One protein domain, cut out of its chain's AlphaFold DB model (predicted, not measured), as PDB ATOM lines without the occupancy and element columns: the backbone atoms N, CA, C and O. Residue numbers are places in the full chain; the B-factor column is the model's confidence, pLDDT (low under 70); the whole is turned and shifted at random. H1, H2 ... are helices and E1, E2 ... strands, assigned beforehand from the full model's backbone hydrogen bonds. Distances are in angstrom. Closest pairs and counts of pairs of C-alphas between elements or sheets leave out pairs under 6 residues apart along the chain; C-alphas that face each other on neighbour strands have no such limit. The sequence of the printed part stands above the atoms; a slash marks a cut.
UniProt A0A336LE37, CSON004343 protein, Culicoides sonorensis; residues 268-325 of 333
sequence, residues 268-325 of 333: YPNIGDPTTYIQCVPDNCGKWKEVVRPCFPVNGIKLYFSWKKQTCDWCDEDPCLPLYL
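What this domain is: This is residues 268 to 325 of the 333 residues of the protein "CSON004343 protein" of Culicoides sonorensis (UniProt A0A336LE37). A long two-stranded hairpin, E1 and E2, reaches away from a small second hairpin, E3 and E4, whose strand E3 comes near the beginning of E1, while the short helix H1 sits at the far side of the body, away from E1, E2 and E3. The first printed residues, 268 and 269, pair beside E1. The printed part has 58 residues, with four named strands and then one named helix, in the order E1, E2, E3, E4, H1; each hairpin is its own antiparallel sheet. The class is mostly strand, though under half of the residues are in named elements. The whole is only just compact, close to loose, with a radius of gyration of the C-alphas of 12.4 A and spans of 38 by 26 by 19 A.

How they stand to each other: Residues 268 to 269 pair antiparallel with residues 277 to 278 of E1, residues 276 to 282. E1 and E2, residues 288 to 294, form a hairpin, antiparallel at 150 degrees; N 279 and O 291 are 2.8 A apart, within hydrogen-bond range. E3, residues 304 to 306, and E4, residues 311 to 313, form a hairpin, antiparallel at 127 degrees, with N 306 and O 311 within hydrogen-bond range at 2.8 A. The closest C-alphas of E1 and E3, those of Tyr 277 and Phe 305, are 6.1 A apart. E1 and E4 are only just apart, at 8.4 A. H1, residues 321 to 324, is apart from E1, E2 and E3; it is too short for any O i to N i+4 pair, and its one O i to N i+3 pair is within range.

Where its parts are: E1 runs 18.8 A from C-alpha 276 at (52.190, 15.139, 9.763), and E2 18.9 A. E3 spans 6.4 A and E4 6.2 A. H1 spans 5.6 A and ends with C-alpha 324 at (58.269, 5.357, 12.124).

The domain as a whole: The C-alphas farthest apart, those of Cys 285 and Asp 316, are 38.3 A apart. The printed part has no cut and no long link. Its mean pLDDT is 84.9, with residues 284, 316 to 319 and 321 to 325 under 70.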
ATOM      1  N   TYR A 268      44.612   9.657   9.249       92.81
ATOM      2  CA  TYR A 268      45.565   8.560   9.166       92.81
ATOM      3  C   TYR A 268      46.994   8.996   9.524       92.81
ATOM      4  O   TYR A 268      47.400  10.119   9.216       92.81
ATOM      5  N   PRO A 269      47.794   8.111  10.139       92.00
ATOM      6  CA  PRO A 269      49.214   8.353  10.372       92.00
ATOM      7  C   PRO A 269      49.990   8.497   9.052       92.00
ATOM      8  O   PRO A 269      49.813   7.695   8.137       92.00
ATOM      9  N   ASN A 270      50.894   9.480   8.951       91.12
ATOM     10  CA  ASN A 270      51.824   9.568   7.819       91.12
ATOM     11  C   ASN A 270      53.145   8.858   8.138       91.12
ATOM     12  O   ASN A 270      54.066   9.495   8.638       91.12
ATOM     13  N   ILE A 271      53.268   7.579   7.780       85.94
ATOM     14  CA  ILE A 271      54.399   6.683   8.116       85.94
ATOM     15  C   ILE A 271      55.797   7.271   7.811       85.94
ATOM     16  O   ILE A 271      56.775   6.885   8.447       85.94
ATOM     17  N   GLY A 272      55.921   8.216   6.874       86.06
ATOM     18  CA  GLY A 272      57.196   8.880   6.571       86.06
ATOM     19  C   GLY A 272      57.580  10.024   7.519       86.06
ATOM     20  O   GLY A 272      58.763  10.341   7.631       86.06
ATOM     21  N   ASP A 273      56.612  10.652   8.188       88.94
ATOM     22  CA  ASP A 273      56.828  11.792   9.082       88.94
ATOM     23  C   ASP A 273      55.737  11.857  10.172       88.94
ATOM     24  O   ASP A 273      54.614  12.295   9.890       88.94
ATOM     25  N   PRO A 274      56.060  11.520  11.439       89.00
ATOM     26  CA  PRO A 274      55.086  11.489  12.533       89.00
ATOM     27  C   PRO A 274      54.598  12.885  12.952       89.00
ATOM     28  O   PRO A 274      53.734  13.008  13.817       89.00
ATOM     29  N   THR A 275      55.147  13.951  12.365       91.88
ATOM     30  CA  THR A 275      54.718  15.341  12.593       91.88
ATOM     31  C   THR A 275      53.757  15.849  11.533       91.88
ATOM     32  O   THR A 275      53.429  17.033  11.472       91.88
ATOM     33  N   THR A 276      53.259  14.925  10.722       94.19
ATOM     34  CA  THR A 276      52.190  15.139   9.763       94.19
ATOM     35  C   THR A 276      51.181  13.994   9.863       94.19
ATOM     36  O   THR A 276      51.477  12.925  10.395       94.19
ATOM     37  N   TYR A 277      49.984  14.213   9.342       94.50
ATOM     38  CA  TYR A 277      48.931  13.211   9.227       94.50
ATOM     39  C   TYR A 277      48.289  13.292   7.847       94.50
ATOM     40  O   TYR A 277      48.404  14.302   7.155       94.50
ATOM     41  N   ILE A 278      47.626  12.226   7.424       95.12
ATOM     42  CA  ILE A 278      46.893  12.170   6.165       95.12
ATOM     43  C   ILE A 278      45.418  12.377   6.484       95.12
ATOM     44  O   ILE A 278      44.814  11.622   7.242       95.12
ATOM     45  N   GLN A 279      44.837  13.412   5.897       95.00
ATOM     46  CA  GLN A 279      43.407  13.658   5.929       95.00
ATOM     47  C   GLN A 279      42.819  13.287   4.575       95.00
ATOM     48  O   GLN A 279      43.269  13.783   3.539       95.00
ATOM     49  N   CYS A 280      41.790  12.454   4.592       93.38
ATOM     50  CA  CYS A 280      40.974  12.218   3.419       93.38
ATOM     51  C   CYS A 280      40.100  13.449   3.193       93.38
ATOM     52  O   CYS A 280      39.306  13.836   4.045       93.38
ATOM     53  N   VAL A 281      40.273  14.106   2.053       89.31
ATOM     54  CA  VAL A 281      39.402  15.208   1.644       89.31
ATOM     55  C   VAL A 281      38.766  14.840   0.316       89.31
ATOM     56  O   VAL A 281      39.438  14.237  -0.525       89.31
ATOM     57  N   PRO A 282      37.493  15.182   0.090       83.38
ATOM     58  CA  PRO A 282      36.936  15.033  -1.234       83.38
ATOM     59  C   PRO A 282      37.705  15.982  -2.160       83.38
ATOM     60  O   PRO A 282      37.978  17.142  -1.833       83.38
ATOM     61  N   ASP A 283      38.128  15.467  -3.303       79.06
ATOM     62  CA  ASP A 283      38.489  16.298  -4.428       79.06
ATOM     63  C   ASP A 283      37.241  17.013  -4.952       79.06
ATOM     64  O   ASP A 283      36.104  16.755  -4.543       79.06
ATOM     65  N   ASN A 284      37.454  17.936  -5.878       62.53
ATOM     66  CA  ASN A 284      36.368  18.764  -6.378       62.53
ATOM     67  C   ASN A 284      35.336  17.986  -7.226       62.53
ATOM     68  O   ASN A 284      34.314  18.544  -7.614       62.53
ATOM     69  N   CYS A 285      35.593  16.705  -7.500       76.19
ATOM     70  CA  CYS A 285      34.723  15.786  -8.226       76.19
ATOM     71  C   CYS A 285      34.061  14.753  -7.294       76.19
ATOM     72  O   CYS A 285      33.429  13.814  -7.780       76.19
ATOM     73  N   GLY A 286      34.212  14.893  -5.972       72.75
ATOM     74  CA  GLY A 286      33.666  13.970  -4.976       72.75
ATOM     75  C   GLY A 286      34.442  12.657  -4.834       72.75
ATOM     76  O   GLY A 286      33.978  11.756  -4.137       72.75
ATOM     77  N   LYS A 287      35.614  12.523  -5.465       81.62
ATOM     78  CA  LYS A 287      36.527  11.405  -5.212       81.62
ATOM     79  C   LYS A 287      37.402  11.742  -4.026       81.62
ATOM     80  O   LYS A 287      37.946  12.836  -3.931       81.62
ATOM     81  N   TRP A 288      37.588  10.796  -3.126       86.44
ATOM     82  CA  TRP A 288      38.440  11.039  -1.978       86.44
ATOM     83  C   TRP A 288      39.915  11.041  -2.370       86.44
ATOM     84  O   TRP A 288      40.387  10.140  -3.061       86.44
ATOM     85  N   LYS A 289      40.644  12.061  -1.914       90.25
ATOM     86  CA  LYS A 289      42.094  12.171  -2.065       90.25
ATOM     87  C   LYS A 289      42.771  12.276  -0.706       90.25
ATOM     88  O   LYS A 289      42.268  12.912   0.222       90.25
ATOM     89  N   GLU A 290      43.954  11.692  -0.628       93.38
ATOM     90  CA  GLU A 290      44.839  11.798   0.523       93.38
ATOM     91  C   GLU A 290      45.547  13.155   0.504       93.38
ATOM     92  O   GLU A 290      46.193  13.526  -0.479       93.38
ATOM     93  N   VAL A 291      45.430  13.917   1.590       94.12
ATOM     94  CA  VAL A 291      46.138  15.186   1.760       94.12
ATOM     95  C   VAL A 291      46.959  15.145   3.035       94.12
ATOM     96  O   VAL A 291      46.424  14.984   4.128       94.12
ATOM     97  N   VAL A 292      48.268  15.341   2.889       95.75
ATOM     98  CA  VAL A 292      49.189  15.451   4.022       95.75
ATOM     99  C   VAL A 292      48.995  16.808   4.705       95.75
ATOM    100  O   VAL A 292      49.058  17.862   4.068       95.75
ATOM    101  N   ARG A 293      48.758  16.785   6.013       94.94
ATOM    102  CA  ARG A 293      48.553  17.944   6.883       94.94
ATOM    103  C   ARG A 293      49.633  17.973   7.967       94.94
ATOM    104  O   ARG A 293      49.923  16.931   8.550       94.94
ATOM    105  N   PRO A 294      50.239  19.133   8.258       96.31
ATOM    106  CA  PRO A 294      51.217  19.239   9.331       96.31
ATOM    107  C   PRO A 294      50.544  19.313  10.704       96.31
ATOM    108  O   PRO A 294      49.477  19.908  10.856       96.31
ATOM    109  N   CYS A 295      51.217  18.786  11.722       94.50
ATOM    110  CA  CYS A 295      50.934  19.126  13.108       94.50
ATOM    111  C   CYS A 295      51.574  20.475  13.445       94.50
ATOM    112  O   CYS A 295      52.794  20.637  13.376       94.50
ATOM    113  N   PHE A 296      50.749  21.460  13.800       92.06
ATOM    114  CA  PHE A 296      51.236  22.801  14.110       92.06
ATOM    115  C   PHE A 296      51.905  22.837  15.492       92.06
ATOM    116  O   PHE A 296      51.316  22.359  16.462       92.06
ATOM    117  N   PRO A 297      53.120  23.401  15.612       88.00
ATOM    118  CA  PRO A 297      53.796  23.505  16.896       88.00
ATOM    119  C   PRO A 297      53.081  24.492  17.823       88.00
ATOM    120  O   PRO A 297      52.616  25.547  17.388       88.00
ATOM    121  N   VAL A 298      53.066  24.191  19.119       84.75
ATOM    122  CA  VAL A 298      52.520  25.073  20.161       84.75
ATOM    123  C   VAL A 298      53.685  25.600  20.989       84.75
ATOM    124  O   VAL A 298      54.442  24.823  21.565       84.75
ATOM    125  N   ASN A 299      53.869  26.923  21.019       90.38
ATOM    126  CA  ASN A 299      54.994  27.583  21.702       90.38
ATOM    127  C   ASN A 299      56.380  27.060  21.266       90.38
ATOM    128  O   ASN A 299      57.293  26.931  22.076       90.38
ATOM    129  N   GLY A 300      56.528  26.728  19.978       89.06
ATOM    130  CA  GLY A 300      57.767  26.177  19.420       89.06
ATOM    131  C   GLY A 300      58.003  24.695  19.731       89.06
ATOM    132  O   GLY A 300      59.003  24.142  19.277       89.06
ATOM    133  N   ILE A 301      57.095  24.038  20.456       86.06
ATOM    134  CA  ILE A 301      57.198  22.612  20.751       86.06
ATOM    135  C   ILE A 301      56.530  21.811  19.634       86.06
ATOM    136  O   ILE A 301      55.407  22.106  19.222       86.06
ATOM    137  N   LYS A 302      57.256  20.813  19.122       89.50
ATOM    138  CA  LYS A 302      56.816  19.949  18.026       89.50
ATOM    139  C   LYS A 302      55.745  18.978  18.527       89.50
ATOM    140  O   LYS A 302      55.961  18.305  19.531       89.50
ATOM    141  N   LEU A 303      54.625  18.904  17.811       91.12
ATOM    142  CA  LEU A 303      53.560  17.935  18.065       91.12
ATOM    143  C   LEU A 303      53.647  16.770  17.077       91.12
ATOM    144  O   LEU A 303      54.184  16.911  15.974       91.12
ATOM    145  N   TYR A 304      53.092  15.634  17.483       91.75
ATOM    146  CA  TYR A 304      53.057  14.396  16.717       91.75
ATOM    147  C   TYR A 304      51.609  13.953  16.556       91.75
ATOM    148  O   TYR A 304      50.778  14.184  17.433       91.75
ATOM    149  N   PHE A 305      51.276  13.340  15.429       91.94
ATOM    150  CA  PHE A 305      49.921  12.844  15.236       91.94
ATOM    151  C   PHE A 305      49.673  11.616  16.118       91.94
ATOM    152  O   PHE A 305      50.433  10.653  16.044       91.94
ATOM    153  N   SER A 306      48.605  11.646  16.922       90.69
ATOM    154  CA  SER A 306      48.125  10.497  17.686       90.69
ATOM    155  C   SER A 306      46.955   9.832  16.974       90.69
ATOM    156  O   SER A 306      45.854  10.390  16.909       90.69
ATOM    157  N   TRP A 307      47.161   8.599  16.509       89.19
ATOM    158  CA  TRP A 307      46.101   7.799  15.898       89.19
ATOM    159  C   TRP A 307      44.968   7.511  16.885       89.19
ATOM    160  O   TRP A 307      43.794   7.634  16.536       89.19
ATOM    161  N   LYS A 308      45.302   7.191  18.141       87.56
ATOM    162  CA  LYS A 308      44.302   6.866  19.169       87.56
ATOM    163  C   LYS A 308      43.380   8.046  19.481       87.56
ATOM    164  O   LYS A 308      42.199   7.844  19.752       87.56
ATOM    165  N   LYS A 309      43.921   9.267  19.464       90.31
ATOM    166  CA  LYS A 309      43.174  10.497  19.767       90.31
ATOM    167  C   LYS A 309      42.650  11.213  18.521       90.31
ATOM    168  O   LYS A 309      41.888  12.162  18.674       90.31
ATOM    169  N   GLN A 310      43.049  10.780  17.321       92.50
ATOM    170  CA  GLN A 310      42.720  11.431  16.048       92.50
ATOM    171  C   GLN A 310      43.062  12.933  16.058       92.50
ATOM    172  O   GLN A 310      42.289  13.771  15.602       92.50
ATOM    173  N   THR A 311      44.215  13.294  16.629       93.56
ATOM    174  CA  THR A 311      44.654  14.693  16.755       93.56
ATOM    175  C   THR A 311      46.172  14.789  16.883       93.56
ATOM    176  O   THR A 311      46.839  13.803  17.187       93.56
ATOM    177  N   CYS A 312      46.723  15.980  16.670       93.75
ATOM    178  CA  CYS A 312      48.117  16.274  16.980       93.75
ATOM    179  C   CYS A 312      48.275  16.508  18.483       93.75
ATOM    180  O   CYS A 312      47.602  17.368  19.053       93.75
ATOM    181  N   ASP A 313      49.168  15.758  19.111       91.94
ATOM    182  CA  ASP A 313      49.374  15.763  20.552       91.94
ATOM    183  C   ASP A 313      50.866  15.639  20.898       91.94
ATOM    184  O   ASP A 313      51.738  15.512  20.031       91.94
ATOM    185  N   TRP A 314      51.168  15.714  22.189       89.38
ATOM    186  CA  TRP A 314      52.472  15.364  22.732       89.38
ATOM    187  C   TRP A 314      52.760  13.881  22.452       89.38
ATOM    188  O   TRP A 314      51.851  13.061  22.364       89.38
ATOM    189  N   CYS A 315      54.035  13.539  22.302       81.12
ATOM    190  CA  CYS A 315      54.541  12.233  21.842       81.12
ATOM    191  C   CYS A 315      54.273  11.047  22.789       81.12
ATOM    192  O   CYS A 315      54.819   9.960  22.584       81.12
ATOM    193  N   ASP A 316      53.459  11.238  23.818       69.19
ATOM    194  CA  ASP A 316      53.238  10.246  24.850       69.19
ATOM    195  C   ASP A 316      52.146   9.258  24.411       69.19
ATOM    196  O   ASP A 316      50.976   9.602  24.242       69.19
ATOM    197  N   GLU A 317      52.569   8.000  24.257       64.75
ATOM    198  CA  GLU A 317      51.733   6.798  24.123       64.75
ATOM    199  C   GLU A 317      50.997   6.567  22.790       64.75
ATOM    200  O   GLU A 317      49.917   5.968  22.786       64.75
ATOM    201  N   ASP A 318      51.575   6.945  21.643       68.62
ATOM    202  CA  ASP A 318      50.980   6.548  20.358       68.62
ATOM    203  C   ASP A 318      51.532   5.199  19.843       68.62
ATOM    204  O   ASP A 318      52.739   5.072  19.610       68.62
ATOM    205  N   PRO A 319      50.683   4.175  19.620       63.19
ATOM    206  CA  PRO A 319      51.116   2.837  19.200       63.19
ATOM    207  C   PRO A 319      51.763   2.804  17.809       63.19
ATOM    208  O   PRO A 319      52.401   1.816  17.456       63.19
ATOM    209  N   CYS A 320      51.632   3.875  17.021       71.12
ATOM    210  CA  CYS A 320      52.257   3.985  15.711       71.12
ATOM    211  C   CYS A 320      53.741   4.399  15.783       71.12
ATOM    212  O   CYS A 320      54.490   4.073  14.864       71.12
ATOM    213  N   LEU A 321      54.197   5.065  16.858       67.06
ATOM    214  CA  LEU A 321      55.576   5.580  17.015       67.06
ATOM    215  C   LEU A 321      56.695   4.560  16.704       67.06
ATOM    216  O   LEU A 321      57.649   4.927  16.012       67.06
ATOM    217  N   PRO A 322      56.599   3.285  17.134       62.69
ATOM    218  CA  PRO A 322      57.621   2.277  16.851       62.69
ATOM    219  C   PRO A 322      57.797   1.950  15.361       62.69
ATOM    220  O   PRO A 322      58.870   1.498  14.972       62.69
ATOM    221  N   LEU A 323      56.778   2.172  14.520       62.88
ATOM    222  CA  LEU A 323      56.850   1.895  13.079       62.88
ATOM    223  C   LEU A 323      57.603   2.987  12.306       62.88
ATOM    224  O   LEU A 323      58.238   2.688  11.297       62.88
ATOM    225  N   TYR A 324      57.579   4.235  12.782       60.41
ATOM    226  CA  TYR A 324      58.269   5.357  12.124       60.41
ATOM    227  C   TYR A 324      59.789   5.291  12.274       60.41
ATOM    228  O   TYR A 324      60.541   5.848  11.474       60.41
ATOM    229  N   LEU A 325      60.257   4.633  13.329       60.53
ATOM    230  CA  LEU A 325      61.662   4.578  13.688       60.53
ATOM    231  C   LEU A 325      62.149   3.173  13.391       60.53
ATOM    232  O   LEU A 325      62.107   2.329  14.273       60.53
TER     233      LEU A 325